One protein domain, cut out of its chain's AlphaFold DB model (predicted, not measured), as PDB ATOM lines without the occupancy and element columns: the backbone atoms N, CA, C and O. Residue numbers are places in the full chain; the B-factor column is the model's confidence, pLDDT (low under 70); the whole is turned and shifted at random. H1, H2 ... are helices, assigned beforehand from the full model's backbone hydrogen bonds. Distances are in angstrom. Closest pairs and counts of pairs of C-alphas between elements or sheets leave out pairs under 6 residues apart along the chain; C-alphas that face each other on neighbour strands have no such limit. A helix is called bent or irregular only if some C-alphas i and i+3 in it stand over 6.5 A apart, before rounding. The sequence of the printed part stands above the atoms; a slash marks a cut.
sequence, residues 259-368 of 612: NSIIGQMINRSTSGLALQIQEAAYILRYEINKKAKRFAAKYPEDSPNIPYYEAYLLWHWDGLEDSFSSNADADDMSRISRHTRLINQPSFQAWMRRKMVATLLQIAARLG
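What this domain is: This is residues 259 to 368 of the 612 residues of an uncharacterized protein of Mesorhizobium sp. L2C066B000 (UniProt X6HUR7). The short helix H4 makes the core, and H1, H2, H5 and the bent helix H6 are set round it; H2 crosses it, and two long loops run out from its ends. The printed part has 110 residues with six named helices, H1 to H6, and no named strand: all helix, mostly crossed in packing. It is compact, with a radius of gyration of the C-alphas of 12.9 A, and spans 34 by 33 by 25 A.

Where its parts are: H1, residues 259 to 268, begins at C-alpha 259 (-42.378, 34.787, -15.948). H2, residues 272 to 291, is 28.3 A long, and H3 is residues 293 to 296. H4 is residues 308 to 316. H5, residues 330 to 344, is 24.9 A long and irregular: C-alphas 338 and 341 are 7.4 A apart. H6, residues 346 to 366, was assigned as one helix by its hydrogen bonds but is bent, C-alphas 354 and 357 being 7.5 A apart; its arms are H6a, residues 346 to 354, and H6b, residues 357 to 366, ending at C-alpha 366 (-35.226, 48.403, -20.946).

How they stand to each other: H2 and H4 are the hubs and touch about perpendicular at 84 degrees, closest at the C-alphas of Ala 281 and Ala 311, 5.0 A. H4 also touches H5, at Leu 314 and Ile 336, C-alphas 5.2 A apart. H1 touches H6b at a shallow tilt of 11 degrees, the same way, the closest C-alphas being those of Ile 262 and Leu 360, 6.4 A. H3 touches H2, closest at the C-alphas of Asn 289 and Ala 296, 5.0 A. H6a touches no helix. In H1, H2, H4, H6a and H6b every O i to N i+4 pair is within hydrogen-bond range; in H5 3 of 11 are, beside 9 of 12 O i to N i+3 pairs, and H3 is too short for an O i to N i+4 pair.

The domain as a whole: The C-alphas of Thr 270 and Ser 347 are farthest apart, 35.4 A. The printed part has no cut. The links H3 to H4 and H4 to H5 are long. No printed residue is under 70 in pLDDT.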
ATOM      1  N   ASN A 259     -42.510  34.160 -17.268       95.62
ATOM      2  CA  ASN A 259     -42.378  34.787 -15.948       95.62
ATOM      3  C   ASN A 259     -41.142  34.312 -15.165       95.62
ATOM      4  O   ASN A 259     -40.538  35.105 -14.449       95.62
ATOM      5  N   SER A 260     -40.704  33.059 -15.335       92.75
ATOM      6  CA  SER A 260     -39.453  32.584 -14.721       92.75
ATOM      7  C   SER A 260     -38.199  33.158 -15.389       92.75
ATOM      8  O   SER A 260     -37.192  33.354 -14.713       92.75
ATOM      9  N   ILE A 261     -38.250  33.464 -16.690       94.62
ATOM     10  CA  ILE A 261     -37.156  34.137 -17.410       94.62
ATOM     11  C   ILE A 261     -37.072  35.596 -16.948       94.62
ATOM     12  O   ILE A 261     -35.993  36.058 -16.588       94.62
ATOM     13  N   ILE A 262     -38.213  36.294 -16.879       96.19
ATOM     14  CA  ILE A 262     -38.283  37.674 -16.379       96.19
ATOM     15  C   ILE A 262     -37.800  37.752 -14.930       96.19
ATOM     16  O   ILE A 262     -36.938  38.571 -14.627       96.19
ATOM     17  N   GLY A 263     -38.267  36.856 -14.055       94.69
ATOM     18  CA  GLY A 263     -37.815  36.807 -12.664       94.69
ATOM     19  C   GLY A 263     -36.301  36.617 -12.528       94.69
ATOM     20  O   GLY A 263     -35.675  37.264 -11.695       94.69
ATOM     21  N   GLN A 264     -35.678  35.799 -13.385       92.94
ATOM     22  CA  GLN A 264     -34.216  35.664 -13.414       92.94
ATOM     23  C   GLN A 264     -33.502  36.953 -13.833       92.94
ATOM     24  O   GLN A 264     -32.434  37.240 -13.299       92.94
ATOM     25  N   MET A 265     -34.058  37.719 -14.778       94.88
ATOM     26  CA  MET A 265     -33.489  39.011 -15.181       94.88
ATOM     27  C   MET A 265     -33.643  40.055 -14.074       94.88
ATOM     28  O   MET A 265     -32.672  40.727 -13.743       94.88
ATOM     29  N   ILE A 266     -34.826  40.140 -13.458       94.50
ATOM     30  CA  ILE A 266     -35.110  41.063 -12.351       94.50
ATOM     31  C   ILE A 266     -34.174  40.790 -11.175       94.50
ATOM     32  O   ILE A 266     -33.496  41.703 -10.727       94.50
ATOM     33  N   ASN A 267     -34.034  39.530 -10.753       91.94
ATOM     34  CA  ASN A 267     -33.162  39.159  -9.631       91.94
ATOM     35  C   ASN A 267     -31.669  39.438  -9.886       91.94
ATOM     36  O   ASN A 267     -30.889  39.502  -8.941       91.94
ATOM     37  N   ARG A 268     -31.250  39.542 -11.154       91.62
ATOM     38  CA  ARG A 268     -29.873  39.888 -11.545       91.62
ATOM     39  C   ARG A 268     -29.682  41.386 -11.781       91.62
ATOM     40  O   ARG A 268     -28.543  41.824 -11.906       91.62
ATOM     41  N   SER A 269     -30.768  42.146 -11.903       91.50
ATOM     42  CA  SER A 269     -30.735  43.575 -12.190       91.50
ATOM     43  C   SER A 269     -30.663  44.380 -10.899       91.50
ATOM     44  O   SER A 269     -31.357  44.090  -9.932       91.50
ATOM     45  N   THR A 270     -29.867  45.444 -10.910       89.56
ATOM     46  CA  THR A 270     -29.809  46.439  -9.830       89.56
ATOM     47  C   THR A 270     -30.528  47.741 -10.198       89.56
ATOM     48  O   THR A 270     -30.410  48.733  -9.483       89.56
ATOM     49  N   SER A 271     -31.233  47.785 -11.336       91.19
ATOM     50  CA  SER A 271     -31.909  48.999 -11.806       91.19
ATOM     51  C   SER A 271     -33.180  49.305 -11.003       91.19
ATOM     52  O   SER A 271     -33.927  48.401 -10.629       91.19
ATOM     53  N   GLY A 272     -33.481  50.595 -10.808       91.12
ATOM     54  CA  GLY A 272     -34.733  51.024 -10.165       91.12
ATOM     55  C   GLY A 272     -35.985  50.530 -10.904       91.12
ATOM     56  O   GLY A 272     -36.967  50.152 -10.274       91.12
ATOM     57  N   LEU A 273     -35.914  50.416 -12.234       91.12
ATOM     58  CA  LEU A 273     -36.987  49.838 -13.045       91.12
ATOM     59  C   LEU A 273     -37.263  48.367 -12.692       91.12
ATOM     60  O   LEU A 273     -38.415  47.948 -12.691       91.12
ATOM     61  N   ALA A 274     -36.238  47.568 -12.374       93.94
ATOM     62  CA  ALA A 274     -36.451  46.176 -11.978       93.94
ATOM     63  C   ALA A 274     -37.258  46.075 -10.674       93.94
ATOM     64  O   ALA A 274     -38.147  45.227 -10.581       93.94
ATOM     65  N   LEU A 275     -37.009  46.981  -9.719       92.81
ATOM     66  CA  LEU A 275     -37.794  47.089  -8.486       92.81
ATOM     67  C   LEU A 275     -39.246  47.490  -8.778       92.81
ATOM     68  O   LEU A 275     -40.159  46.858  -8.257       92.81
ATOM     69  N   GLN A 276     -39.469  48.458  -9.671       93.38
ATOM     70  CA  GLN A 276     -40.819  48.867 -10.084       93.38
ATOM     71  C   GLN A 276     -41.600  47.726 -10.753       93.38
ATOM     72  O   GLN A 276     -42.765  47.497 -10.440       93.38
ATOM     73  N   ILE A 277     -40.961  46.964 -11.648       94.56
ATOM     74  CA  ILE A 277     -41.593  45.797 -12.288       94.56
ATOM     75  C   ILE A 277     -41.940  44.735 -11.237       94.56
ATOM     76  O   ILE A 277     -42.996  44.100 -11.311       94.56
ATOM     77  N   GLN A 278     -41.059  44.532 -10.258       94.88
ATOM     78  CA  GLN A 278     -41.296  43.598  -9.165       94.88
ATOM     79  C   GLN A 278     -42.475  44.034  -8.289       94.88
ATOM     80  O   GLN A 278     -43.348  43.218  -7.988       94.88
ATOM     81  N   GLU A 279     -42.543  45.314  -7.940       94.38
ATOM     82  CA  GLU A 279     -43.647  45.908  -7.191       94.38
ATOM     83  C   GLU A 279     -44.981  45.766  -7.937       94.38
ATOM     84  O   GLU A 279     -45.937  45.215  -7.387       94.38
ATOM     85  N   ALA A 280     -45.025  46.138  -9.220       95.12
ATOM     86  CA  ALA A 280     -46.197  45.971 -10.079       95.12
ATOM     87  C   ALA A 280     -46.704  44.516 -10.089       95.12
ATOM     88  O   ALA A 280     -47.910  44.255 -10.004       95.12
ATOM     89  N   ALA A 281     -45.790  43.544 -10.146       95.44
ATOM     90  CA  ALA A 281     -46.144  42.130 -10.133       95.44
ATOM     91  C   ALA A 281     -46.689  41.651  -8.777       95.44
ATOM     92  O   ALA A 281     -47.611  40.828  -8.745       95.44
ATOM     93  N   TYR A 282     -46.181  42.185  -7.662       94.56
ATOM     94  CA  TYR A 282     -46.742  41.919  -6.335       94.56
ATOM     95  C   TYR A 282     -48.131  42.538  -6.156       94.56
ATOM     96  O   TYR A 282     -49.025  41.850  -5.653       94.56
ATOM     97  N   ILE A 283     -48.342  43.771  -6.632       94.56
ATOM     98  CA  ILE A 283     -49.660  44.424  -6.649       94.56
ATOM     99  C   ILE A 283     -50.655  43.557  -7.422       94.56
ATOM    100  O   ILE A 283     -51.725  43.225  -6.907       94.56
ATOM    101  N   LEU A 284     -50.291  43.114  -8.633       94.88
ATOM    102  CA  LEU A 284     -51.168  42.262  -9.430       94.88
ATOM    103  C   LEU A 284     -51.473  40.934  -8.723       94.88
ATOM    104  O   LEU A 284     -52.621  40.493  -8.717       94.88
ATOM    105  N   ARG A 285     -50.473  40.287  -8.114       93.62
ATOM    106  CA  ARG A 285     -50.683  39.027  -7.384       93.62
ATOM    107  C   ARG A 285     -51.677  39.203  -6.235       93.62
ATOM    108  O   ARG A 285     -52.585  38.383  -6.098       93.62
ATOM    109  N   TYR A 286     -51.538  40.270  -5.450       93.00
ATOM    110  CA  TYR A 286     -52.485  40.605  -4.385       93.00
ATOM    111  C   TYR A 286     -53.903  40.817  -4.942       93.00
ATOM    112  O   TYR A 286     -54.878  40.233  -4.464       93.00
ATOM    113  N   GLU A 287     -54.026  41.584  -6.026       92.94
ATOM    114  CA  GLU A 287     -55.319  41.878  -6.645       92.94
ATOM    115  C   GLU A 287     -55.973  40.650  -7.290       92.94
ATOM    116  O   GLU A 287     -57.196  40.506  -7.233       92.94
ATOM    117  N   ILE A 288     -55.193  39.725  -7.853       92.12
ATOM    118  CA  ILE A 288     -55.699  38.450  -8.376       92.12
ATOM    119  C   ILE A 288     -56.307  37.616  -7.243       92.12
ATOM    120  O   ILE A 288     -57.430  37.129  -7.384       92.12
ATOM    121  N   ASN A 289     -55.609  37.482  -6.113       89.06
ATOM    122  CA  ASN A 289     -56.096  36.702  -4.972       89.06
ATOM    123  C   ASN A 289     -57.365  37.325  -4.356       89.06
ATOM    124  O   ASN A 289     -58.285  36.608  -3.955       89.06
ATOM    125  N   LYS A 290     -57.487  38.658  -4.399       89.38
ATOM    126  CA  LYS A 290     -58.670  39.392  -3.925       89.38
ATOM    127  C   LYS A 290     -59.857  39.366  -4.898       89.38
ATOM    128  O   LYS A 290     -60.990  39.120  -4.485       89.38
ATOM    129  N   LYS A 291     -59.626  39.663  -6.183       86.44
ATOM    130  CA  LYS A 291     -60.666  39.985  -7.188       86.44
ATOM    131  C   LYS A 291     -60.828  38.926  -8.286       86.44
ATOM    132  O   LYS A 291     -61.857  38.911  -8.962       86.44
ATOM    133  N   ALA A 292     -59.854  38.040  -8.486       82.31
ATOM    134  CA  ALA A 292     -59.824  37.055  -9.572       82.31
ATOM    135  C   ALA A 292     -59.564  35.629  -9.055       82.31
ATOM    136  O   ALA A 292     -58.659  34.932  -9.513       82.31
ATOM    137  N   LYS A 293     -60.408  35.167  -8.121       78.88
ATOM    138  CA  LYS A 293     -60.273  33.861  -7.442       78.88
ATOM    139  C   LYS A 293     -60.119  32.661  -8.388       78.88
ATOM    140  O   LYS A 293     -59.427  31.711  -8.045       78.88
ATOM    141  N   ARG A 294     -60.711  32.700  -9.590       80.19
ATOM    142  CA  ARG A 294     -60.546  31.637 -10.606       80.19
ATOM    143  C   ARG A 294     -59.118  31.556 -11.154       80.19
ATOM    144  O   ARG A 294     -58.678  30.483 -11.545       80.19
ATOM    145  N   PHE A 295     -58.410  32.679 -11.189       80.81
ATOM    146  CA  PHE A 295     -57.037  32.784 -11.678       80.81
ATOM    147  C   PHE A 295     -55.993  32.717 -10.551       80.81
ATOM    148  O   PHE A 295     -54.827  32.429 -10.812       80.81
ATOM    149  N   ALA A 296     -56.416  32.901  -9.295       82.69
ATOM    150  CA  ALA A 296     -55.567  32.835  -8.103       82.69
ATOM    151  C   ALA A 296     -54.779  31.522  -7.976       82.69
ATOM    152  O   ALA A 296     -53.623  31.543  -7.569       82.69
ATOM    153  N   ALA A 297     -55.335  30.393  -8.430       85.44
ATOM    154  CA  ALA A 297     -54.636  29.106  -8.423       85.44
ATOM    155  C   ALA A 297     -53.322  29.104  -9.235       85.44
ATOM    156  O   ALA A 297     -52.422  28.321  -8.937       85.44
ATOM    157  N   LYS A 298     -53.182  29.979 -10.245       84.75
ATOM    158  CA  LYS A 298     -51.945  30.124 -11.036       84.75
ATOM    159  C   LYS A 298     -50.860  30.898 -10.277       84.75
ATOM    160  O   LYS A 298     -49.675  30.652 -10.503       84.75
ATOM    161  N   TYR A 299     -51.265  31.803  -9.383       88.25
ATOM    162  CA  TYR A 299     -50.384  32.686  -8.613       88.25
ATOM    163  C   TYR A 299     -50.773  32.742  -7.120       88.25
ATOM    164  O   TYR A 299     -51.204  33.798  -6.641       88.25
ATOM    165  N   PRO A 300     -50.625  31.626  -6.372       85.38
ATOM    166  CA  PRO A 300     -50.827  31.625  -4.923       85.38
ATOM    167  C   PRO A 300     -49.904  32.629  -4.218       85.38
ATOM    168  O   PRO A 300     -48.793  32.879  -4.692       85.38
ATOM    169  N   GLU A 301     -50.334  33.169  -3.074       81.94
ATOM    170  CA  GLU A 301     -49.574  34.180  -2.315       81.94
ATOM    171  C   GLU A 301     -48.162  33.701  -1.927       81.94
ATOM    172  O   GLU A 301     -47.194  34.446  -2.098       81.94
ATOM    173  N   ASP A 302     -48.027  32.426  -1.553       81.50
ATOM    174  CA  ASP A 302     -46.756  31.808  -1.141       81.50
ATOM    175  C   ASP A 302     -45.980  31.146  -2.294       81.50
ATOM    176  O   ASP A 302     -44.968  30.473  -2.087       81.50
ATOM    177  N   SER A 303     -46.446  31.291  -3.538       81.62
ATOM    178  CA  SER A 303     -45.788  30.668  -4.686       81.62
ATOM    179  C   SER A 303     -44.587  31.489  -5.171       81.62
ATOM    180  O   SER A 303     -44.681  32.717  -5.257       81.62
ATOM    181  N   PRO A 304     -43.490  30.837  -5.614       82.25
ATOM    182  CA  PRO A 304     -42.411  31.516  -6.333       82.25
ATOM    183  C   PRO A 304     -42.842  32.009  -7.727       82.25
ATOM    184  O   PRO A 304     -42.102  32.742  -8.382       82.25
ATOM    185  N   ASN A 305     -44.023  31.608  -8.210       85.31
ATOM    186  CA  ASN A 305     -44.568  32.089  -9.473       85.31
ATOM    187  C   ASN A 305     -45.145  33.497  -9.299       85.31
ATOM    188  O   ASN A 305     -46.148  33.693  -8.613       85.31
ATOM    189  N   ILE A 306     -44.533  34.467  -9.975       92.38
ATOM    190  CA  ILE A 306     -44.920  35.880  -9.938       92.38
ATOM    191  C   ILE A 306     -45.422  36.303 -11.336       92.38
ATOM    192  O   ILE A 306     -44.793  35.931 -12.333       92.38
ATOM    193  N   PRO A 307     -46.546  37.041 -11.450       95.00
ATOM    194  CA  PRO A 307     -47.171  37.398 -12.730       95.00
ATOM    195  C   PRO A 307     -46.502  38.610 -13.405       95.00
ATOM    196  O   PRO A 307     -47.143  39.633 -13.638       95.00
ATOM    197  N   TYR A 308     -45.199  38.527 -13.688       96.62
ATOM    198  CA  TYR A 308     -44.414  39.662 -14.189       96.62
ATOM    199  C   TYR A 308     -44.911  40.225 -15.524       96.62
ATOM    200  O   TYR A 308     -45.144  41.427 -15.624       96.62
ATOM    201  N   TYR A 309     -45.078  39.388 -16.555       95.88
ATOM    202  CA  TYR A 309     -45.492  39.886 -17.868       95.88
ATOM    203  C   TYR A 309     -46.939  40.391 -17.839       95.88
ATOM    204  O   TYR A 309     -47.250  41.386 -18.486       95.88
ATOM    205  N   GLU A 310     -47.828  39.732 -17.083       95.69
ATOM    206  CA  GLU A 310     -49.211  40.188 -16.941       95.69
ATOM    207  C   GLU A 310     -49.268  41.565 -16.268       95.69
ATOM    208  O   GLU A 310     -49.992  42.443 -16.734       95.69
ATOM    209  N   ALA A 311     -48.482  41.775 -15.209       96.06
ATOM    210  CA  ALA A 311     -48.425  43.055 -14.510       96.06
ATOM    211  C   ALA A 311     -47.847  44.161 -15.388       96.06
ATOM    212  O   ALA A 311     -48.424  45.242 -15.458       96.06
ATOM    213  N   TYR A 312     -46.764  43.868 -16.110       95.19
ATOM    214  CA  TYR A 312     -46.148  44.819 -17.029       95.19
ATOM    215  C   TYR A 312     -47.117  45.246 -18.140       95.19
ATOM    216  O   TYR A 312     -47.253  46.435 -18.414       95.19
ATOM    217  N   LEU A 313     -47.852  44.299 -18.737       94.19
ATOM    218  CA  LEU A 313     -48.869  44.619 -19.743       94.19
ATOM    219  C   LEU A 313     -49.953  45.540 -19.182       94.19
ATOM    220  O   LEU A 313     -50.288  46.530 -19.819       94.19
ATOM    221  N   LEU A 314     -50.497  45.235 -18.000       94.00
ATOM    222  CA  LEU A 314     -51.562  46.043 -17.396       94.00
ATOM    223  C   LEU A 314     -51.095  47.423 -16.936       94.00
ATOM    224  O   LEU A 314     -51.894  48.354 -16.929       94.00
ATOM    225  N   TRP A 315     -49.831  47.548 -16.544       94.25
ATOM    226  CA  TRP A 315     -49.227  48.827 -16.187       94.25
ATOM    227  C   TRP A 315     -49.120  49.751 -17.406       94.25
ATOM    228  O   TRP A 315     -49.460  50.926 -17.320       94.25
ATOM    229  N   HIS A 316     -48.736  49.201 -18.559       92.06
ATOM    230  CA  HIS A 316     -48.530  49.968 -19.787       92.06
ATOM    231  C   HIS A 316     -49.789  50.145 -20.655       92.06
ATOM    232  O   HIS A 316     -49.783  50.964 -21.570       92.06
ATOM    233  N   TRP A 317     -50.861  49.394 -20.404       92.38
ATOM    234  CA  TRP A 317     -52.078  49.409 -21.221       92.38
ATOM    235  C   TRP A 317     -53.020  50.565 -20.848       92.38
ATOM    236  O   TRP A 317     -53.333  50.760 -19.672       92.38
ATOM    237  N   ASP A 318     -53.512  51.311 -21.843       86.44
ATOM    238  CA  ASP A 318     -54.425  52.454 -21.630       86.44
ATOM    239  C   ASP A 318     -55.912  52.048 -21.574       86.44
ATOM    240  O   ASP A 318     -56.786  52.876 -21.324       86.44
ATOM    241  N   GLY A 319     -56.222  50.767 -21.803       82.12
ATOM    242  CA  GLY A 319     -57.586  50.227 -21.764       82.12
ATOM    243  C   GLY A 319     -58.295  50.152 -23.121       82.12
ATOM    244  O   GLY A 319     -59.369  49.556 -23.199       82.12
ATOM    245  N   LEU A 320     -57.692  50.689 -24.187       82.94
ATOM    246  CA  LEU A 320     -58.136  50.510 -25.575       82.94
ATOM    247  C   LEU A 320     -57.335  49.402 -26.259       82.94
ATOM    248  O   LEU A 320     -56.162  49.190 -25.941       82.94
ATOM    249  N   GLU A 321     -57.963  48.672 -27.182       72.62
ATOM    250  CA  GLU A 321     -57.282  47.627 -27.951       72.62
ATOM    251  C   GLU A 321     -56.055  48.237 -28.644       72.62
ATOM    252  O   GLU A 321     -56.159  49.246 -29.332       72.62
ATOM    253  N   ASP A 322     -54.878  47.666 -28.373       78.62
ATOM    254  CA  ASP A 322     -53.594  48.069 -28.958       78.62
ATOM    255  C   ASP A 322     -53.024  49.452 -28.564       78.62
ATOM    256  O   ASP A 322     -51.946  49.814 -29.036       78.62
ATOM    257  N   SER A 323     -53.637  50.156 -27.602       86.31
ATOM    258  CA  SER A 323     -53.072  51.381 -27.007       86.31
ATOM    259  C   SER A 323     -52.164  51.075 -25.817       86.31
ATOM    260  O   SER A 323     -52.623  50.598 -24.773       86.31
ATOM    261  N   PHE A 324     -50.871  51.358 -25.975       88.31
ATOM    262  CA  PHE A 324     -49.865  51.190 -24.933       88.31
ATOM    263  C   PHE A 324     -49.027  52.455 -24.774       88.31
ATOM    264  O   PHE A 324     -48.611  53.067 -25.756       88.31
ATOM    265  N   SER A 325     -48.689  52.774 -23.531       85.75
ATOM    266  CA  SER A 325     -47.697  53.792 -23.195       85.75
ATOM    267  C   SER A 325     -46.285  53.202 -23.274       85.75
ATOM    268  O   SER A 325     -46.020  52.103 -22.783       85.75
ATOM    269  N   SER A 326     -45.343  53.918 -23.890       77.94
ATOM    270  CA  SER A 326     -43.931  53.501 -23.937       77.94
ATOM    271  C   SER A 326     -43.211  53.742 -22.604       77.94
ATOM    272  O   SER A 326     -42.361  52.946 -22.202       77.94
ATOM    273  N   ASN A 327     -43.609  54.788 -21.875       79.69
ATOM    274  CA  ASN A 327     -43.070  55.174 -20.573       79.69
ATOM    275  C   ASN A 327     -44.207  55.352 -19.556       79.69
ATOM    276  O   ASN A 327     -44.646  56.469 -19.323       79.69
ATOM    277  N   ALA A 328     -44.703  54.245 -18.997       77.75
ATOM    278  CA  ALA A 328     -45.624  54.283 -17.863       77.75
ATOM    279  C   ALA A 328     -44.863  54.658 -16.583       77.75
ATOM    280  O   ALA A 328     -43.811  54.071 -16.302       77.75
ATOM    281  N   ASP A 329     -45.400  55.607 -15.820       81.12
ATOM    282  CA  ASP A 329     -44.808  56.081 -14.567       81.12
ATOM    283  C   ASP A 329     -45.356  55.304 -13.358       81.12
ATOM    284  O   ASP A 329     -46.251  54.460 -13.475       81.12
ATOM    285  N   ALA A 330     -44.822  55.565 -12.161       77.94
ATOM    286  CA  ALA A 330     -45.296  54.921 -10.930       77.94
ATOM    287  C   ALA A 330     -46.795  55.184 -10.671       77.94
ATOM    288  O   ALA A 330     -47.516  54.283 -10.239       77.94
ATOM    289  N   ASP A 331     -47.289  56.374 -11.023       79.69
ATOM    290  CA  ASP A 331     -48.699  56.758 -10.867       79.69
ATOM    291  C   ASP A 331     -49.646  55.910 -11.745       79.69
ATOM    292  O   ASP A 331     -50.807  55.648 -11.392       79.69
ATOM    293  N   ASP A 332     -49.129  55.375 -12.856       85.94
ATOM    294  CA  ASP A 332     -49.868  54.497 -13.761       85.94
ATOM    295  C   ASP A 332     -50.068  53.083 -13.206       85.94
ATOM    296  O   ASP A 332     -50.916  52.341 -13.707       85.94
ATOM    297  N   MET A 333     -49.373  52.685 -12.132       89.81
ATOM    298  CA  MET A 333     -49.554  51.352 -11.532       89.81
ATOM    299  C   MET A 333     -50.981  51.123 -11.015       89.81
ATOM    300  O   MET A 333     -51.447  49.983 -10.937       89.81
ATOM    301  N   SER A 334     -51.736  52.196 -10.754       89.00
ATOM    302  CA  SER A 334     -53.165  52.129 -10.419       89.00
ATOM    303  C   SER A 334     -54.020  51.427 -11.496       89.00
ATOM    304  O   SER A 334     -55.068  50.843 -11.184       89.00
ATOM    305  N   ARG A 335     -53.561  51.406 -12.759       91.06
ATOM    306  CA  ARG A 335     -54.201  50.699 -13.885       91.06
ATOM    307  C   ARG A 335     -54.268  49.188 -13.660       91.06
ATOM    308  O   ARG A 335     -55.270  48.561 -14.015       91.06
ATOM    309  N   ILE A 336     -53.277  48.606 -12.980       92.00
ATOM    310  CA  ILE A 336     -53.235  47.173 -12.648       92.00
ATOM    311  C   ILE A 336     -54.486  46.790 -11.849       92.00
ATOM    312  O   ILE A 336     -55.268  45.921 -12.256       92.00
ATOM    313  N   SER A 337     -54.736  47.497 -10.745       90.94
ATOM    314  CA  SER A 337     -55.896  47.271  -9.878       90.94
ATOM    315  C   SER A 337     -57.233  47.508 -10.585       90.94
ATOM    316  O   SER A 337     -58.215  46.824 -10.261       90.94
ATOM    317  N   ARG A 338     -57.278  48.449 -11.542       89.75
ATOM    318  CA  ARG A 338     -58.461  48.779 -12.357       89.75
ATOM    319  C   ARG A 338     -58.831  47.634 -13.302       89.75
ATOM    320  O   ARG A 338     -59.993  47.229 -13.349       89.75
ATOM    321  N   HIS A 339     -57.848  47.072 -14.002       90.56
ATOM    322  CA  HIS A 339     -58.073  46.092 -15.070       90.56
ATOM    323  C   HIS A 339     -57.963  44.625 -14.627       90.56
ATOM    324  O   HIS A 339     -58.363  43.735 -15.376       90.56
ATOM    325  N   THR A 340     -57.536  44.340 -13.389       91.38
ATOM    326  CA  THR A 340     -57.379  42.960 -12.872       91.38
ATOM    327  C   THR A 340     -58.627  42.081 -13.057       91.38
ATOM    328  O   THR A 340     -58.515  40.882 -13.309       91.38
ATOM    329  N   ARG A 341     -59.843  42.645 -12.979       88.12
ATOM    330  CA  ARG A 341     -61.091  41.873 -13.152       88.12
ATOM    331  C   ARG A 341     -61.208  41.216 -14.534       88.12
ATOM    332  O   ARG A 341     -61.800  40.140 -14.632       88.12
ATOM    333  N   LEU A 342     -60.624  41.827 -15.568       89.12
ATOM    334  CA  LEU A 342     -60.652  41.330 -16.947       89.12
ATOM    335  C   LEU A 342     -59.864  40.026 -17.108       89.12
ATOM    336  O   LEU A 342     -60.189  39.221 -17.973       89.12
ATOM    337  N   ILE A 343     -58.906  39.743 -16.218       89.81
ATOM    338  CA  ILE A 343     -58.119  38.500 -16.228       89.81
ATOM    339  C   ILE A 343     -59.002  37.256 -16.081       89.81
ATOM    340  O   ILE A 343     -58.637  36.190 -16.566       89.81
ATOM    341  N   ASN A 344     -60.187  37.358 -15.476       86.12
ATOM    342  CA  ASN A 344     -61.110  36.223 -15.404       86.12
ATOM    343  C   ASN A 344     -61.706  35.831 -16.771       86.12
ATOM    344  O   ASN A 344     -62.291  34.754 -16.883       86.12
ATOM    345  N   GLN A 345     -61.583  36.680 -17.796       89.88
ATOM    346  CA  GLN A 345     -62.114  36.425 -19.131       89.88
ATOM    347  C   GLN A 345     -61.115  35.598 -19.965       89.88
ATOM    348  O   GLN A 345     -59.972  36.026 -20.156       89.88
ATOM    349  N   PRO A 346     -61.514  34.435 -20.521       89.19
ATOM    350  CA  PRO A 346     -60.617  33.594 -21.320       89.19
ATOM    351  C   PRO A 346     -60.039  34.287 -22.563       89.19
ATOM    352  O   PRO A 346     -58.878  34.061 -22.911       89.19
ATOM    353  N   SER A 347     -60.822  35.150 -23.219       90.12
ATOM    354  CA  SER A 347     -60.386  35.957 -24.368       90.12
ATOM    355  C   SER A 347     -59.261  36.919 -23.986       90.12
ATOM    356  O   SER A 347     -58.235  36.962 -24.663       90.12
ATOM    357  N   PHE A 348     -59.397  37.611 -22.854       91.00
ATOM    358  CA  PHE A 348     -58.377  38.518 -22.334       91.00
ATOM    359  C   PHE A 348     -57.097  37.771 -21.933       91.00
ATOM    360  O   PHE A 348     -55.989  38.205 -22.241       91.00
ATOM    361  N   GLN A 349     -57.218  36.581 -21.335       90.00
ATOM    362  CA  GLN A 349     -56.054  35.726 -21.076       90.00
ATOM    363  C   GLN A 349     -55.360  35.271 -22.366       90.00
ATOM    364  O   GLN A 349     -54.133  35.184 -22.410       90.00
ATOM    365  N   ALA A 350     -56.117  34.944 -23.416       90.12
ATOM    366  CA  ALA A 350     -55.545  34.603 -24.715       90.12
ATOM    367  C   ALA A 350     -54.811  35.801 -25.337       90.12
ATOM    368  O   ALA A 350     -53.691  35.629 -25.815       90.12
ATOM    369  N   TRP A 351     -55.390  37.000 -25.251       91.00
ATOM    370  CA  TRP A 351     -54.764  38.254 -25.674       91.00
ATOM    371  C   TRP A 351     -53.446  38.520 -24.926       91.00
ATOM    372  O   TRP A 351     -52.408  38.682 -25.568       91.00
ATOM    373  N   MET A 352     -53.424  38.417 -23.591       92.00
ATOM    374  CA  MET A 352     -52.185  38.560 -22.807       92.00
ATOM    375  C   MET A 352     -51.131  37.504 -23.179       92.00
ATOM    376  O   MET A 352     -49.946  37.814 -23.292       92.00
ATOM    377  N   ARG A 353     -51.540  36.244 -23.404       91.12
ATOM    378  CA  ARG A 353     -50.623  35.157 -23.802       91.12
ATOM    379  C   ARG A 353     -49.972  35.379 -25.169       91.12
ATOM    380  O   ARG A 353     -48.888  34.840 -25.387       91.12
ATOM    381  N   ARG A 354     -50.606  36.132 -26.074       90.50
ATOM    382  CA  ARG A 354     -49.996  36.529 -27.356       90.50
ATOM    383  C   ARG A 354     -48.894  37.568 -27.155       90.50
ATOM    384  O   ARG A 354     -47.877  37.501 -27.818       90.50
ATOM    385  N   LYS A 355     -49.038  38.469 -26.181       92.56
ATOM    386  CA  LYS A 355     -48.084  39.569 -25.946       92.56
ATOM    387  C   LYS A 355     -46.949  39.231 -24.969       92.56
ATOM    388  O   LYS A 355     -46.076  40.061 -24.723       92.56
ATOM    389  N   MET A 356     -46.919  38.023 -24.401       93.94
ATOM    390  CA  MET A 356     -45.986  37.717 -23.310       93.94
ATOM    391  C   MET A 356     -44.506  37.703 -23.722       93.94
ATOM    392  O   MET A 356     -43.667  38.131 -22.935       93.94
ATOM    393  N   VAL A 357     -44.159  37.248 -24.935       94.25
ATOM    394  CA  VAL A 357     -42.750  37.267 -25.378       94.25
ATOM    395  C   VAL A 357     -42.333  38.665 -25.820       94.25
ATOM    396  O   VAL A 357     -41.233  39.084 -25.484       94.25
ATOM    397  N   ALA A 358     -43.225  39.437 -26.447       93.06
ATOM    398  CA  ALA A 358     -42.983  40.861 -26.688       93.06
ATOM    399  C   ALA A 358     -42.714  41.618 -25.373       93.06
ATOM    400  O   ALA A 358     -41.767  42.391 -25.282       93.06
ATOM    401  N   THR A 359     -43.470  41.306 -24.317       94.50
ATOM    402  CA  THR A 359     -43.246  41.862 -22.972       94.50
ATOM    403  C   THR A 359     -41.874  41.475 -22.417       94.50
ATOM    404  O   THR A 359     -41.142  42.329 -21.928       94.50
ATOM    405  N   LEU A 360     -41.494  40.197 -22.524       95.56
ATOM    406  CA  LEU A 360     -40.162  39.722 -22.133       95.56
ATOM    407  C   LEU A 360     -39.051  40.498 -22.851       95.56
ATOM    408  O   LEU A 360     -38.098  40.927 -22.205       95.56
ATOM    409  N   LEU A 361     -39.177  40.661 -24.167       94.69
ATOM    410  CA  LEU A 361     -38.197  41.345 -25.004       94.69
ATOM    411  C   LEU A 361     -38.096  42.836 -24.673       94.69
ATOM    412  O   LEU A 361     -36.990  43.356 -24.556       94.69
ATOM    413  N   GLN A 362     -39.226  43.508 -24.455       92.62
ATOM    414  CA  GLN A 362     -39.238  44.919 -24.081       92.62
ATOM    415  C   GLN A 362     -38.646  45.143 -22.682       92.62
ATOM    416  O   GLN A 362     -37.845  46.059 -22.495       92.62
ATOM    417  N   ILE A 363     -38.974  44.282 -21.708       93.88
ATOM    418  CA  ILE A 363     -38.353  44.306 -20.375       93.88
ATOM    419  C   ILE A 363     -36.844  44.095 -20.498       93.88
ATOM    420  O   ILE A 363     -36.071  44.855 -19.919       93.88
ATOM    421  N   ALA A 364     -36.409  43.095 -21.267       94.44
ATOM    422  CA  ALA A 364     -34.991  42.826 -21.474       94.44
ATOM    423  C   ALA A 364     -34.268  44.034 -22.086       94.44
ATOM    424  O   ALA A 364     -33.224  44.435 -21.574       94.44
ATOM    425  N   ALA A 365     -34.857  44.667 -23.106       92.31
ATOM    426  CA  ALA A 365     -34.314  45.865 -23.736       92.31
ATOM    427  C   ALA A 365     -34.195  47.040 -22.749       92.31
ATOM    428  O   ALA A 365     -33.132  47.653 -22.660       92.31
ATOM    429  N   ARG A 366     -35.239  47.318 -21.950       91.38
ATOM    430  CA  ARG A 366     -35.226  48.403 -20.946       91.38
ATOM    431  C   ARG A 366     -34.254  48.146 -19.796       91.38
ATOM    432  O   ARG A 366     -33.674  49.086 -19.264       91.38
ATOM    433  N   LEU A 367     -34.058  46.885 -19.416       92.50
ATOM    434  CA  LEU A 367     -33.094  46.488 -18.389       92.50
ATOM    435  C   LEU A 367     -31.662  46.321 -18.932       92.50
ATOM    436  O   LEU A 367     -30.752  46.042 -18.155       92.50
ATOM    437  N   GLY A 368     -31.440  46.469 -20.243       90.38
ATOM    438  CA  GLY A 368     -30.123  46.317 -20.869       90.38
ATOM    439  C   GLY A 368     -29.643  44.865 -21.016       90.38
ATOM    440  O   GLY A 368     -28.463  44.626 -21.279       90.38
TER     441      GLY A 368